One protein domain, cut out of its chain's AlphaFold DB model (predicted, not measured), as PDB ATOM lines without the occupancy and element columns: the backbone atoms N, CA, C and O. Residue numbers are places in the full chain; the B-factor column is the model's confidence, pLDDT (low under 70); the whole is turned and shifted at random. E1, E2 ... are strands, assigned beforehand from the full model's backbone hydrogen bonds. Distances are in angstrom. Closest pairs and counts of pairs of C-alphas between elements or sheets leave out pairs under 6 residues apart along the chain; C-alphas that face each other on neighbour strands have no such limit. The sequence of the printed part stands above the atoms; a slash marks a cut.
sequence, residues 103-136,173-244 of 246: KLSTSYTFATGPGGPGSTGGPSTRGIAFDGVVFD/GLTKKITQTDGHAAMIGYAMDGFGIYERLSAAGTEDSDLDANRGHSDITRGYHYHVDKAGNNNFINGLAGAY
ATOM      1  N   LYS A 103     158.639 199.870 194.478       96.94
ATOM      2  CA  LYS A 103     160.072 200.081 194.265       96.94
ATOM      3  C   LYS A 103     160.368 201.576 194.167       96.94
ATOM      4  O   LYS A 103     159.715 202.292 193.410       96.94
ATOM      5  N   LEU A 104     161.371 202.032 194.904       96.38
ATOM      6  CA  LEU A 104     161.845 203.410 194.890       96.38
ATOM      7  C   LEU A 104     163.019 203.584 193.923       96.38
ATOM      8  O   LEU A 104     163.696 202.632 193.534       96.38
ATOM      9  N   SER A 105     163.281 204.837 193.548       94.06
ATOM     10  CA  SER A 105     164.478 205.222 192.790       94.06
ATOM     11  C   SER A 105     165.743 205.259 193.652       94.06
ATOM     12  O   SER A 105     166.852 205.281 193.122       94.06
ATOM     13  N   THR A 106     165.595 205.294 194.977       92.06
ATOM     14  CA  THR A 106     166.694 205.306 195.945       92.06
ATOM     15  C   THR A 106     166.369 204.339 197.068       92.06
ATOM     16  O   THR A 106     165.282 204.396 197.639       92.06
ATOM     17  N   SER A 107     167.310 203.446 197.359       92.25
ATOM     18  CA  SER A 107     167.177 202.442 198.411       92.25
ATOM     19  C   SER A 107     167.480 203.018 199.794       92.25
ATOM     20  O   SER A 107     168.247 203.971 199.932       92.25
ATOM     21  N   TYR A 108     166.926 202.389 200.824       91.06
ATOM     22  CA  TYR A 108     167.278 202.621 202.216       91.06
ATOM     23  C   TYR A 108     168.391 201.679 202.660       91.06
ATOM     24  O   TYR A 108     168.325 200.470 202.445       91.06
ATOM     25  N   THR A 109     169.379 202.225 203.361       90.06
ATOM     26  CA  THR A 109     170.379 201.437 204.087       90.06
ATOM     27  C   THR A 109     169.863 201.126 205.489       90.06
ATOM     28  O   THR A 109     169.349 202.015 206.167       90.06
ATOM     29  N   PHE A 110     170.039 199.888 205.951       92.06
ATOM     30  CA  PHE A 110     169.673 199.488 207.311       92.06
ATOM     31  C   PHE A 110     170.459 200.238 208.389       92.06
ATOM     32  O   PHE A 110     171.590 200.669 208.150       92.06
ATOM     33  N   ALA A 111     169.891 200.338 209.598       85.88
ATOM     34  CA  ALA A 111     170.578 200.980 210.719       85.88
ATOM     35  C   ALA A 111     171.773 200.193 211.264       85.88
ATOM     36  O   ALA A 111     172.706 200.734 211.851       85.88
ATOM     37  N   THR A 112     171.777 198.898 211.008       78.25
ATOM     38  CA  THR A 112     172.831 197.956 211.370       78.25
ATOM     39  C   THR A 112     173.253 197.235 210.098       78.25
ATOM     40  O   THR A 112     172.931 196.071 209.892       78.25
ATOM     41  N   GLY A 113     173.886 197.967 209.177       73.38
ATOM     42  CA  GLY A 113     174.301 197.433 207.878       73.38
ATOM     43  C   GLY A 113     175.139 196.149 208.005       73.38
ATOM     44  O   GLY A 113     175.605 195.825 209.103       73.38
ATOM     45  N   PRO A 114     175.341 195.405 206.905       67.19
ATOM     46  CA  PRO A 114     176.213 194.232 206.905       67.19
ATOM     47  C   PRO A 114     177.580 194.572 207.530       67.19
ATOM     48  O   PRO A 114     178.266 195.473 207.054       67.19
ATOM     49  N   GLY A 115     177.954 193.897 208.624       60.53
ATOM     50  CA  GLY A 115     179.215 194.156 209.340       60.53
ATOM     51  C   GLY A 115     179.213 195.296 210.379       60.53
ATOM     52  O   GLY A 115     180.274 195.593 210.924       60.53
ATOM     53  N   GLY A 116     178.060 195.898 210.704       61.59
ATOM     54  CA  GLY A 116     177.913 196.950 211.730       61.59
ATOM     55  C   GLY A 116     178.257 198.372 211.252       61.59
ATOM     56  O   GLY A 116     178.604 198.570 210.092       61.59
ATOM     57  N   PRO A 117     178.164 199.373 212.154       53.38
ATOM     58  CA  PRO A 117     176.956 200.195 212.295       53.38
ATOM     59  C   PRO A 117     176.511 200.805 210.950       53.38
ATOM     60  O   PRO A 117     177.307 201.365 210.204       53.38
ATOM     61  N   GLY A 118     175.224 200.676 210.638       59.69
ATOM     62  CA  GLY A 118     174.635 201.182 209.401       59.69
ATOM     63  C   GLY A 118     174.237 202.658 209.476       59.69
ATOM     64  O   GLY A 118     174.858 203.464 210.162       59.69
ATOM     65  N   SER A 119     173.190 203.018 208.735       69.00
ATOM     66  CA  SER A 119     172.599 204.363 208.754       69.00
ATOM     67  C   SER A 119     172.003 204.704 210.131       69.00
ATOM     68  O   SER A 119     171.637 203.831 210.901       69.00
ATOM     69  N   THR A 120     171.822 205.976 210.472       63.12
ATOM     70  CA  THR A 120     171.130 206.349 211.721       63.12
ATOM     71  C   THR A 120     169.602 206.373 211.599       63.12
ATOM     72  O   THR A 120     168.930 206.644 212.589       63.12
ATOM     73  N   GLY A 121     169.039 206.098 210.413       69.38
ATOM     74  CA  GLY A 121     167.601 206.277 210.147       69.38
ATOM     75  C   GLY A 121     166.910 205.186 209.325       69.38
ATOM     76  O   GLY A 121     165.801 205.418 208.856       69.38
ATOM     77  N   GLY A 122     167.553 204.038 209.092       75.31
ATOM     78  CA  GLY A 122     166.912 202.880 208.448       75.31
ATOM     79  C   GLY A 122     166.415 201.845 209.464       75.31
ATOM     80  O   GLY A 122     166.818 201.900 210.624       75.31
ATOM     81  N   PRO A 123     165.596 200.857 209.063       85.56
ATOM     82  CA  PRO A 123     165.185 199.800 209.978       85.56
ATOM     83  C   PRO A 123     166.387 198.926 210.374       85.56
ATOM     84  O   PRO A 123     167.369 198.809 209.637       85.56
ATOM     85  N   SER A 124     166.331 198.299 211.549       87.62
ATOM     86  CA  SER A 124     167.299 197.271 211.959       87.62
ATOM     87  C   SER A 124     166.834 195.860 211.618       87.62
ATOM     88  O   SER A 124     167.669 194.969 211.548       87.62
ATOM     89  N   THR A 125     165.551 195.660 211.330       92.81
ATOM     90  CA  THR A 125     164.986 194.389 210.870       92.81
ATOM     91  C   THR A 125     165.039 194.294 209.345       92.81
ATOM     92  O   THR A 125     164.816 195.283 208.647       92.81
ATOM     93  N   ARG A 126     165.358 193.110 208.814       95.81
ATOM     94  CA  ARG A 126     165.446 192.848 207.368       95.81
ATOM     95  C   ARG A 126     164.105 192.393 206.796       95.81
ATOM     96  O   ARG A 126     163.717 192.835 205.718       95.81
ATOM     97  N   GLY A 127     163.385 191.552 207.532       97.06
ATOM     98  CA  GLY A 127     162.111 190.991 207.099       97.06
ATOM     99  C   GLY A 127     161.556 189.958 208.071       97.06
ATOM    100  O   GLY A 127     162.082 189.787 209.169       97.06
ATOM    101  N   ILE A 128     160.508 189.258 207.646       97.94
ATOM    102  CA  ILE A 128     159.830 188.208 208.410       97.94
ATOM    103  C   ILE A 128     159.801 186.922 207.581       97.94
ATOM    104  O   ILE A 128     159.372 186.930 206.423       97.94
ATOM    105  N   ALA A 129     160.260 185.826 208.181       98.25
ATOM    106  CA  ALA A 129     160.218 184.486 207.614       98.25
ATOM    107  C   ALA A 129     158.792 183.912 207.626       98.25
ATOM    108  O   ALA A 129     157.936 184.324 208.410       98.25
ATOM    109  N   PHE A 130     158.518 182.912 206.788       98.19
ATOM    110  CA  PHE A 130     157.187 182.287 206.721       98.19
ATOM    111  C   PHE A 130     156.759 181.510 207.970       98.19
ATOM    112  O   PHE A 130     155.577 181.201 208.117       98.19
ATOM    113  N   ASP A 131     157.687 181.185 208.863       95.81
ATOM    114  CA  ASP A 131     157.397 180.631 210.191       95.81
ATOM    115  C   ASP A 131     157.150 181.719 211.255       95.81
ATOM    116  O   ASP A 131     156.904 181.398 212.416       95.81
ATOM    117  N   GLY A 132     157.150 182.997 210.860       95.00
ATOM    118  CA  GLY A 132     156.888 184.146 211.727       95.00
ATOM    119  C   GLY A 132     158.116 184.661 212.477       95.00
ATOM    120  O   GLY A 132     157.996 185.629 213.227       95.00
ATOM    121  N   VAL A 133     159.288 184.050 212.283       96.19
ATOM    122  CA  VAL A 133     160.540 184.489 212.907       96.19
ATOM    123  C   VAL A 133     161.128 185.665 212.130       96.19
ATOM    124  O   VAL A 133     161.085 185.722 210.901       96.19
ATOM    125  N   VAL A 134     161.686 186.630 212.851       97.12
ATOM    126  CA  VAL A 134     162.291 187.816 212.247       97.12
ATOM    127  C   VAL A 134     163.663 187.500 211.638       97.12
ATOM    128  O   VAL A 134     164.486 186.819 212.251       97.12
ATOM    129  N   PHE A 135     163.917 188.021 210.436       97.81
ATOM    130  CA  PHE A 135     165.262 188.160 209.879       97.81
ATOM    131  C   PHE A 135     165.865 189.442 210.444       97.81
ATOM    132  O   PHE A 135     165.524 190.548 210.005       97.81
ATOM    133  N   ASP A 136     166.705 189.308 211.463       95.44
ATOM    134  CA  ASP A 136     167.250 190.450 212.182       95.44
ATOM    135  C   ASP A 136     168.560 190.952 211.559       95.44
ATOM    136  O   ASP A 136     169.062 190.450 210.547       95.44
ATOM    137  N   GLY A 173     169.129 177.542 204.694       95.12
ATOM    138  CA  GLY A 173     168.327 176.691 203.807       95.12
ATOM    139  C   GLY A 173     167.328 175.775 204.529       95.12
ATOM    140  O   GLY A 173     166.601 175.024 203.870       95.12
ATOM    141  N   LEU A 174     167.279 175.848 205.867       95.44
ATOM    142  CA  LEU A 174     166.367 175.073 206.718       95.44
ATOM    143  C   LEU A 174     165.071 175.815 207.091       95.44
ATOM    144  O   LEU A 174     164.135 175.183 207.577       95.44
ATOM    145  N   THR A 175     164.987 177.129 206.863       91.81
ATOM    146  CA  THR A 175     163.793 177.933 207.182       91.81
ATOM    147  C   THR A 175     162.564 177.487 206.385       91.81
ATOM    148  O   THR A 175     162.664 176.858 205.323       91.81
ATOM    149  N   LYS A 176     161.363 177.811 206.892       96.62
ATOM    150  CA  LYS A 176     160.120 177.521 206.168       96.62
ATOM    151  C   LYS A 176     160.147 178.191 204.791       96.62
ATOM    152  O   LYS A 176     160.318 179.401 204.687       96.62
ATOM    153  N   LYS A 177     159.913 177.401 203.740       97.50
ATOM    154  CA  LYS A 177     160.017 177.871 202.356       97.50
ATOM    155  C   LYS A 177     158.895 177.407 201.442       97.50
ATOM    156  O   LYS A 177     158.247 176.388 201.692       97.50
ATOM    157  N   ILE A 178     158.698 178.169 200.372       98.19
ATOM    158  CA  ILE A 178     157.779 177.891 199.272       98.19
ATOM    159  C   ILE A 178     158.612 177.676 198.009       98.19
ATOM    160  O   ILE A 178     159.160 178.618 197.428       98.19
ATOM    161  N   THR A 179     158.708 176.415 197.588       97.94
ATOM    162  CA  THR A 179     159.387 176.020 196.352       97.94
ATOM    163  C   THR A 179     158.743 176.686 195.140       97.94
ATOM    164  O   THR A 179     157.520 176.768 195.045       97.94
ATOM    165  N   GLN A 180     159.575 177.134 194.204       97.75
ATOM    166  CA  GLN A 180     159.136 177.730 192.948       97.75
ATOM    167  C   GLN A 180     159.107 176.667 191.845       97.75
ATOM    168  O   GLN A 180     160.024 175.854 191.725       97.75
ATOM    169  N   THR A 181     158.046 176.645 191.042       97.00
ATOM    170  CA  THR A 181     157.830 175.600 190.023       97.00
ATOM    171  C   THR A 181     158.684 175.773 188.768       97.00
ATOM    172  O   THR A 181     158.778 174.850 187.966       97.00
ATOM    173  N   ASP A 182     159.288 176.944 188.583       96.75
ATOM    174  CA  ASP A 182     160.129 177.322 187.442       96.75
ATOM    175  C   ASP A 182     161.634 177.127 187.707       96.75
ATOM    176  O   ASP A 182     162.461 177.509 186.884       96.75
ATOM    177  N   GLY A 183     162.002 176.519 188.840       96.88
ATOM    178  CA  GLY A 183     163.398 176.263 189.211       96.88
ATOM    179  C   GLY A 183     164.101 177.439 189.893       96.88
ATOM    180  O   GLY A 183     165.274 177.311 190.256       96.88
ATOM    181  N   HIS A 184     163.395 178.548 190.115       98.31
ATOM    182  CA  HIS A 184     163.887 179.671 190.903       98.31
ATOM    183  C   HIS A 184     164.190 179.263 192.358       98.31
ATOM    184  O   HIS A 184     163.707 178.237 192.851       98.31
ATOM    185  N   ALA A 185     164.985 180.074 193.062       98.19
ATOM    186  CA  ALA A 185     165.212 179.917 194.497       98.19
ATOM    187  C   ALA A 185     163.877 179.863 195.252       98.19
ATOM    188  O   ALA A 185     162.911 180.499 194.829       98.19
ATOM    189  N   ALA A 186     163.787 179.112 196.354       98.44
ATOM    190  CA  ALA A 186     162.550 179.063 197.131       98.44
ATOM    191  C   ALA A 186     162.320 180.391 197.861       98.44
ATOM    192  O   ALA A 186     163.261 181.009 198.353       98.44
ATOM    193  N   MET A 187     161.066 180.825 197.959       98.69
ATOM    194  CA  MET A 187     160.714 182.001 198.752       98.69
ATOM    195  C   MET A 187     160.695 181.618 200.232       98.69
ATOM    196  O   MET A 187     160.162 180.561 200.571       98.69
ATOM    197  N   ILE A 188     161.243 182.457 201.108       98.75
ATOM    198  CA  ILE A 188     161.366 182.170 202.549       98.75
ATOM    199  C   ILE A 188     160.685 183.208 203.445       98.75
ATOM    200  O   ILE A 188     160.552 182.986 204.647       98.75
ATOM    201  N   GLY A 189     160.254 184.339 202.885       98.50
ATOM    202  CA  GLY A 189     159.599 185.397 203.644       98.50
ATOM    203  C   GLY A 189     159.444 186.691 202.856       98.50
ATOM    204  O   GLY A 189     159.595 186.712 201.634       98.50
ATOM    205  N   TYR A 190     159.172 187.776 203.575       98.44
ATOM    206  CA  TYR A 190     159.035 189.123 203.021       98.44
ATOM    207  C   TYR A 190     159.999 190.086 203.705       98.44
ATOM    208  O   TYR A 190     160.185 190.026 204.921       98.44
ATOM    209  N   ALA A 191     160.588 190.991 202.930       98.12
ATOM    210  CA  ALA A 191     161.334 192.124 203.452       98.12
ATOM    211  C   ALA A 191     160.385 193.158 204.072       98.12
ATOM    212  O   ALA A 191     159.180 193.153 203.816       98.12
ATOM    213  N   MET A 192     160.929 194.075 204.873       96.81
ATOM    214  CA  MET A 192     160.130 195.119 205.537       96.81
ATOM    215  C   MET A 192     159.416 196.075 204.563       96.81
ATOM    216  O   MET A 192     158.449 196.730 204.939       96.81
ATOM    217  N   ASP A 193     159.861 196.149 203.308       97.56
ATOM    218  CA  ASP A 193     159.212 196.911 202.233       97.56
ATOM    219  C   ASP A 193     158.168 196.100 201.437       97.56
ATOM    220  O   ASP A 193     157.551 196.627 200.512       97.56
ATOM    221  N   GLY A 194     157.942 194.834 201.808       97.94
ATOM    222  CA  GLY A 194     156.940 193.949 201.213       97.94
ATOM    223  C   GLY A 194     157.417 193.139 200.009       97.94
ATOM    224  O   GLY A 194     156.675 192.279 199.535       97.94
ATOM    225  N   PHE A 195     158.637 193.355 199.509       98.75
ATOM    226  CA  PHE A 195     159.179 192.498 198.455       98.75
ATOM    227  C   PHE A 195     159.549 191.115 198.998       98.75
ATOM    228  O   PHE A 195     159.915 190.949 200.163       98.75
ATOM    229  N   GLY A 196     159.440 190.097 198.143       98.69
ATOM    230  CA  GLY A 196     159.761 188.729 198.535       98.69
ATOM    231  C   GLY A 196     161.251 188.538 198.813       98.69
ATOM    232  O   GLY A 196     162.092 189.104 198.115       98.69
ATOM    233  N   ILE A 197     161.565 187.715 199.814       98.81
ATOM    234  CA  ILE A 197     162.917 187.242 200.113       98.81
ATOM    235  C   ILE A 197     163.008 185.769 199.720       98.81
ATOM    236  O   ILE A 197     162.192 184.946 200.148       98.81
ATOM    237  N   TYR A 198     164.024 185.444 198.934       98.69
ATOM    238  CA  TYR A 198     164.291 184.125 198.387       98.69
ATOM    239  C   TYR A 198     165.611 183.557 198.909       98.69
ATOM    240  O   TYR A 198     166.487 184.294 199.366       98.69
ATOM    241  N   GLU A 199     165.753 182.232 198.858       98.56
ATOM    242  CA  GLU A 199     167.020 181.551 199.126       98.56
ATOM    243  C   GLU A 199     168.133 182.073 198.199       98.56
ATOM    244  O   GLU A 199     167.889 182.551 197.092       98.56
ATOM    245  N   ARG A 200     169.390 181.956 198.643       97.81
ATOM    246  CA  ARG A 200     170.544 182.401 197.850       97.81
ATOM    247  C   ARG A 200     170.666 181.646 196.529       97.81
ATOM    248  O   ARG A 200     171.105 182.201 195.530       97.81
ATOM    249  N   LEU A 201     170.363 180.352 196.566       98.06
ATOM    250  CA  LEU A 201     170.566 179.447 195.448       98.06
ATOM    251  C   LEU A 201     169.231 179.034 194.842       98.06
ATOM    252  O   LEU A 201     168.278 178.729 195.559       98.06
ATOM    253  N   SER A 202     169.209 178.953 193.516       97.25
ATOM    254  CA  SER A 202     168.145 178.321 192.747       97.25
ATOM    255  C   SER A 202     167.999 176.835 193.090       97.25
ATOM    256  O   SER A 202     168.860 176.236 193.741       97.25
ATOM    257  N   ALA A 203     166.941 176.192 192.586       95.31
ATOM    258  CA  ALA A 203     166.748 174.750 192.762       95.31
ATOM    259  C   ALA A 203     167.912 173.910 192.189       95.31
ATOM    260  O   ALA A 203     168.129 172.778 192.616       95.31
ATOM    261  N   ALA A 204     168.679 174.473 191.247       96.62
ATOM    262  CA  ALA A 204     169.877 173.868 190.669       96.62
ATOM    263  C   ALA A 204     171.173 174.194 191.442       96.62
ATOM    264  O   ALA A 204     172.260 173.833 190.995       96.62
ATOM    265  N   GLY A 205     171.091 174.898 192.575       96.81
ATOM    266  CA  GLY A 205     172.255 175.261 193.387       96.81
ATOM    267  C   GLY A 205     173.070 176.434 192.831       96.81
ATOM    268  O   GLY A 205     174.243 176.568 193.175       96.81
ATOM    269  N   THR A 206     172.480 177.266 191.968       96.94
ATOM    270  CA  THR A 206     173.162 178.400 191.317       96.94
ATOM    271  C   THR A 206     172.696 179.719 191.927       96.94
ATOM    272  O   THR A 206     171.503 179.888 192.153       96.94
ATOM    273  N   GLU A 207     173.624 180.629 192.213       97.00
ATOM    274  CA  GLU A 207     173.308 181.991 192.661       97.00
ATOM    275  C   GLU A 207     173.095 182.896 191.447       97.00
ATOM    276  O   GLU A 207     173.830 182.786 190.460       97.00
ATOM    277  N   ASP A 208     172.109 183.785 191.527       96.19
ATOM    278  CA  ASP A 208     171.842 184.759 190.473       96.19
ATOM    279  C   ASP A 208     173.007 185.743 190.321       96.19
ATOM    280  O   ASP A 208     173.566 186.260 191.289       96.19
ATOM    281  N   SER A 209     173.406 185.989 189.073       96.38
ATOM    282  CA  SER A 209     174.587 186.802 188.751       96.38
ATOM    283  C   SER A 209     174.286 188.289 188.555       96.38
ATOM    284  O   SER A 209     175.214 189.078 188.389       96.38
ATOM    285  N   ASP A 210     173.011 188.669 188.509       97.31
ATOM    286  CA  ASP A 210     172.524 190.011 188.178       97.31
ATOM    287  C   ASP A 210     171.907 190.749 189.380       97.31
ATOM    288  O   ASP A 210     171.206 191.748 189.208       97.31
ATOM    289  N   LEU A 211     172.194 190.283 190.600       98.19
ATOM    290  CA  LEU A 211     171.748 190.927 191.830       98.19
ATOM    291  C   LEU A 211     172.328 192.346 191.964       98.19
ATOM    292  O   LEU A 211     173.527 192.579 191.795       98.19
ATOM    293  N   ASP A 212     171.469 193.300 192.315       97.62
ATOM    294  CA  ASP A 212     171.842 194.677 192.609       97.62
ATOM    295  C   ASP A 212     172.539 194.820 193.977       97.62
ATOM    296  O   ASP A 212     172.767 193.857 194.713       97.62
ATOM    297  N   ALA A 213     172.867 196.059 194.355       95.31
ATOM    298  CA  ALA A 213     173.562 196.350 195.609       95.31
ATOM    299  C   ALA A 213     172.801 195.900 196.873       95.31
ATOM    300  O   ALA A 213     173.434 195.670 197.904       95.31
ATOM    301  N   ASN A 214     171.474 195.750 196.808       96.50
ATOM    302  CA  ASN A 214     170.638 195.268 197.909       96.50
ATOM    303  C   ASN A 214     170.451 193.749 197.902       96.50
ATOM    304  O   ASN A 214     169.778 193.229 198.791       96.50
ATOM    305  N   ARG A 215     171.081 193.051 196.948       97.69
ATOM    306  CA  ARG A 215     170.873 191.634 196.633       97.69
ATOM    307  C   ARG A 215     169.508 191.337 196.013       97.69
ATOM    308  O   ARG A 215     168.957 190.262 196.238       97.69
ATOM    309  N   GLY A 216     168.937 192.283 195.268       98.38
ATOM    310  CA  GLY A 216     167.682 192.071 194.552       98.38
ATOM    311  C   GLY A 216     167.810 192.219 193.043       98.38
ATOM    312  O   GLY A 216     168.741 192.830 192.536       98.38
ATOM    313  N   HIS A 217     166.850 191.670 192.314       98.50
ATOM    314  CA  HIS A 217     166.730 191.830 190.864       98.50
ATOM    315  C   HIS A 217     165.253 191.796 190.455       98.50
ATOM    316  O   HIS A 217     164.376 191.877 191.315       98.50
ATOM    317  N   SER A 218     164.937 191.764 189.159       98.25
ATOM    318  CA  SER A 218     163.549 191.729 188.686       98.25
ATOM    319  C   SER A 218     163.341 190.731 187.564       98.25
ATOM    320  O   SER A 218     164.101 190.717 186.602       98.25
ATOM    321  N   ASP A 219     162.231 190.001 187.638       97.38
ATOM    322  CA  ASP A 219     161.727 189.178 186.542       97.38
ATOM    323  C   ASP A 219     160.244 189.493 186.244       97.38
ATOM    324  O   ASP A 219     159.597 190.285 186.938       97.38
ATOM    325  N   ILE A 220     159.700 188.900 185.178       97.06
ATOM    326  CA  ILE A 220     158.311 189.121 184.736       97.06
ATOM    327  C   ILE A 220     157.255 188.468 185.645       97.06
ATOM    328  O   ILE A 220     156.100 188.888 185.645       97.06
ATOM    329  N   THR A 221     157.630 187.443 186.405       96.81
ATOM    330  CA  THR A 221     156.736 186.641 187.248       96.81
ATOM    331  C   THR A 221     156.569 187.264 188.634       96.81
ATOM    332  O   THR A 221     155.465 187.325 189.168       96.81
ATOM    333  N   ARG A 222     157.674 187.718 189.221       96.94
ATOM    334  CA  ARG A 222     157.810 188.156 190.614       96.94
ATOM    335  C   ARG A 222     157.915 189.669 190.736       96.94
ATOM    336  O   ARG A 222     157.679 190.208 191.813       96.94
ATOM    337  N   GLY A 223     158.282 190.359 189.654       97.94
ATOM    338  CA  GLY A 223     158.745 191.737 189.744       97.94
ATOM    339  C   GLY A 223     160.050 191.809 190.535       97.94
ATOM    340  O   GLY A 223     160.856 190.877 190.498       97.94
ATOM    341  N   TYR A 224     160.268 192.913 191.250       98.62
ATOM    342  CA  TYR A 224     161.461 193.059 192.080       98.62
ATOM    343  C   TYR A 224     161.401 192.162 193.321       98.62
ATOM    344  O   TYR A 224     160.366 192.084 193.978       98.62
ATOM    345  N   HIS A 225     162.501 191.491 193.645       98.81
ATOM    346  CA  HIS A 225     162.614 190.630 194.820       98.81
ATOM    347  C   HIS A 225     164.075 190.437 195.231       98.81
ATOM    348  O   HIS A 225     164.983 190.734 194.454       98.81
ATOM    349  N   TYR A 226     164.293 189.962 196.458       98.81
ATOM    350  CA  TYR A 226     165.617 189.794 197.054       98.81
ATOM    351  C   TYR A 226     166.041 188.336 197.172       98.81
ATOM    352  O   TYR A 226     165.208 187.462 197.399       98.81
ATOM    353  N   HIS A 227     167.352 188.111 197.175       98.69
ATOM    354  CA  HIS A 227     167.985 186.840 197.500       98.69
ATOM    355  C   HIS A 227     168.891 186.993 198.714       98.69
ATOM    356  O   HIS A 227     169.754 187.876 198.769       98.69
ATOM    357  N   VAL A 228     168.720 186.104 199.692       98.12
ATOM    358  CA  VAL A 228     169.543 186.129 200.903       98.12
ATOM    359  C   VAL A 228     171.023 185.926 200.594       98.12
ATOM    360  O   VAL A 228     171.407 185.302 199.603       98.12
ATOM    361  N   ASP A 229     171.865 186.485 201.452       97.06
ATOM    362  CA  ASP A 229     173.312 186.349 201.403       97.06
ATOM    363  C   ASP A 229     173.775 184.936 201.777       97.06
ATOM    364  O   ASP A 229     173.019 184.090 202.266       97.06
ATOM    365  N   LYS A 230     175.057 184.657 201.538       96.56
ATOM    366  CA  LYS A 230     175.700 183.455 202.062       96.56
ATOM    367  C   LYS A 230     175.619 183.505 203.589       96.56
ATOM    368  O   LYS A 230     176.067 184.475 204.186       96.56
ATOM    369  N   ALA A 231     175.138 182.434 204.223       97.00
ATOM    370  CA  ALA A 231     174.945 182.373 205.677       97.00
ATOM    371  C   ALA A 231     176.156 182.866 206.493       97.00
ATOM    372  O   ALA A 231     176.005 183.660 207.415       97.00
ATOM    373  N   GLY A 232     177.373 182.472 206.101       96.56
ATOM    374  CA  GLY A 232     178.620 182.884 206.761       96.56
ATOM    375  C   GLY A 232     178.911 184.391 206.745       96.56
ATOM    376  O   GLY A 232     179.769 184.841 207.502       96.56
ATOM    377  N   ASN A 233     178.210 185.170 205.917       95.31
ATOM    378  CA  ASN A 233     178.313 186.629 205.873       95.31
ATOM    379  C   ASN A 233     177.500 187.314 206.981       95.31
ATOM    380  O   ASN A 233     177.587 188.535 207.098       95.31
ATOM    381  N   ASN A 234     176.755 186.552 207.802       95.00
ATOM    382  CA  ASN A 234     175.967 187.082 208.919       95.00
ATOM    383  C   ASN A 234     175.007 188.186 208.439       95.00
ATOM    384  O   ASN A 234     175.000 189.302 208.952       95.00
ATOM    385  N   ASN A 235     174.298 187.906 207.346       95.19
ATOM    386  CA  ASN A 235     173.493 188.878 206.624       95.19
ATOM    387  C   ASN A 235     172.390 188.180 205.813       95.19
ATOM    388  O   ASN A 235     172.520 187.013 205.444       95.19
ATOM    389  N   PHE A 236     171.339 188.935 205.484       97.44
ATOM    390  CA  PHE A 236     170.289 188.516 204.552       97.44
ATOM    391  C   PHE A 236     170.319 189.381 203.293       97.44
ATOM    392  O   PHE A 236     170.598 188.883 202.213       97.44
ATOM    393  N   ILE A 237     170.060 190.678 203.435       97.06
ATOM    394  CA  ILE A 237     169.981 191.662 202.348       97.06
ATOM    395  C   ILE A 237     170.644 192.962 202.806       97.06
ATOM    396  O   ILE A 237     170.725 193.223 204.008       97.06
ATOM    397  N   ASN A 238     171.119 193.791 201.873       94.56
ATOM    398  CA  ASN A 238     171.957 194.951 202.228       94.56
ATOM    399  C   ASN A 238     171.167 196.254 202.435       94.56
ATOM    400  O   ASN A 238     171.669 197.183 203.071       94.56
ATOM    401  N   GLY A 239     169.936 196.319 201.931       94.81
ATOM    402  CA  GLY A 239     169.051 197.472 202.061       94.81
ATOM    403  C   GLY A 239     167.633 197.160 201.589       94.81
ATOM    404  O   GLY A 239     167.346 196.037 201.178       94.81
ATOM    405  N   LEU A 240     166.762 198.167 201.643       95.88
ATOM    406  CA  LEU A 240     165.400 198.108 201.107       95.88
ATOM    407  C   LEU A 240     165.304 198.995 199.865       95.88
ATOM    408  O   LEU A 240     165.450 200.213 199.941       95.88
ATOM    409  N   ALA A 241     165.065 198.399 198.708       96.88
ATOM    410  CA  ALA A 241     164.765 199.089 197.464       96.88
ATOM    411  C   ALA A 241     163.323 199.612 197.393       96.88
ATOM    412  O   ALA A 241     163.028 200.412 196.505       96.88
ATOM    413  N   GLY A 242     162.425 199.166 198.274       96.38
ATOM    414  CA  GLY A 242     161.038 199.607 198.324       96.38
ATOM    415  C   GLY A 242     160.728 200.640 199.402       96.38
ATOM    416  O   GLY A 242     161.507 200.889 200.323       96.38
ATOM    417  N   ALA A 243     159.544 201.238 199.286       94.75
ATOM    418  CA  ALA A 243     158.937 201.990 200.374       94.75
ATOM    419  C   ALA A 243     158.569 201.030 201.512       94.75
ATOM    420  O   ALA A 243     157.914 200.017 201.279       94.75
ATOM    421  N   TYR A 244     158.954 201.371 202.737       92.06
ATOM    422  CA  TYR A 244     158.630 200.595 203.929       92.06
ATOM    423  C   TYR A 244     157.818 201.440 204.912       92.06
ATOM    424  O   TYR A 244     157.851 202.673 204.872       92.06
TER     425      TYR A 244
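What this domain is: This is residues 103 to 136 and 173 to 244 of the 246 residues of a protein of Arcticibacter svalbardensis MN12-7 (UniProt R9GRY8). Little regular structure: amid long loops, a strongly twisted five-stranded sheet, E2 E3 E4 E6 E5, has a two-stranded antiparallel ribbon, E1 and E7, beside it. The 106 printed residues have no named helix and seven strands, E1 to E7, holding 31 residues: all strand. The larger sheet is mixed; the whole is compact, radius of gyration of the C-alphas 12.9 A, spanning 40 by 29 by 24 A.

How they stand to each other: Within hydrogen-bond range, E1, residues 103 to 109, and antiparallel E7, 239 to 242, have N 108 and O 240, 2.8 A; E2, 127 to 129, and antiparallel E3, 187 to 191, N 128 and O 190, 2.8 A; hairpin E3 and E4, 196 to 198, N 188 and O 197, 2.8 A; parallel E4 and E6, 223 to 227, N 198 and O 226, 2.8 A; hairpin E5, 216 to 219, and E6, N 217 and O 225, 3.0 A.

Where its parts are: E1, 14.3 A long, begins at C-alpha 103 (160.072, 200.081, 194.265); E7 ends at C-alpha 242 (161.038, 199.607, 198.324).

The domain as a whole: Residues 137 to 172 are not printed; C-alphas 136 and 173 are 16.1 A apart. Links E1 to E2, E4 to E5 and E6 to E7 are long. Residues 114 to 121 have pLDDT under 70.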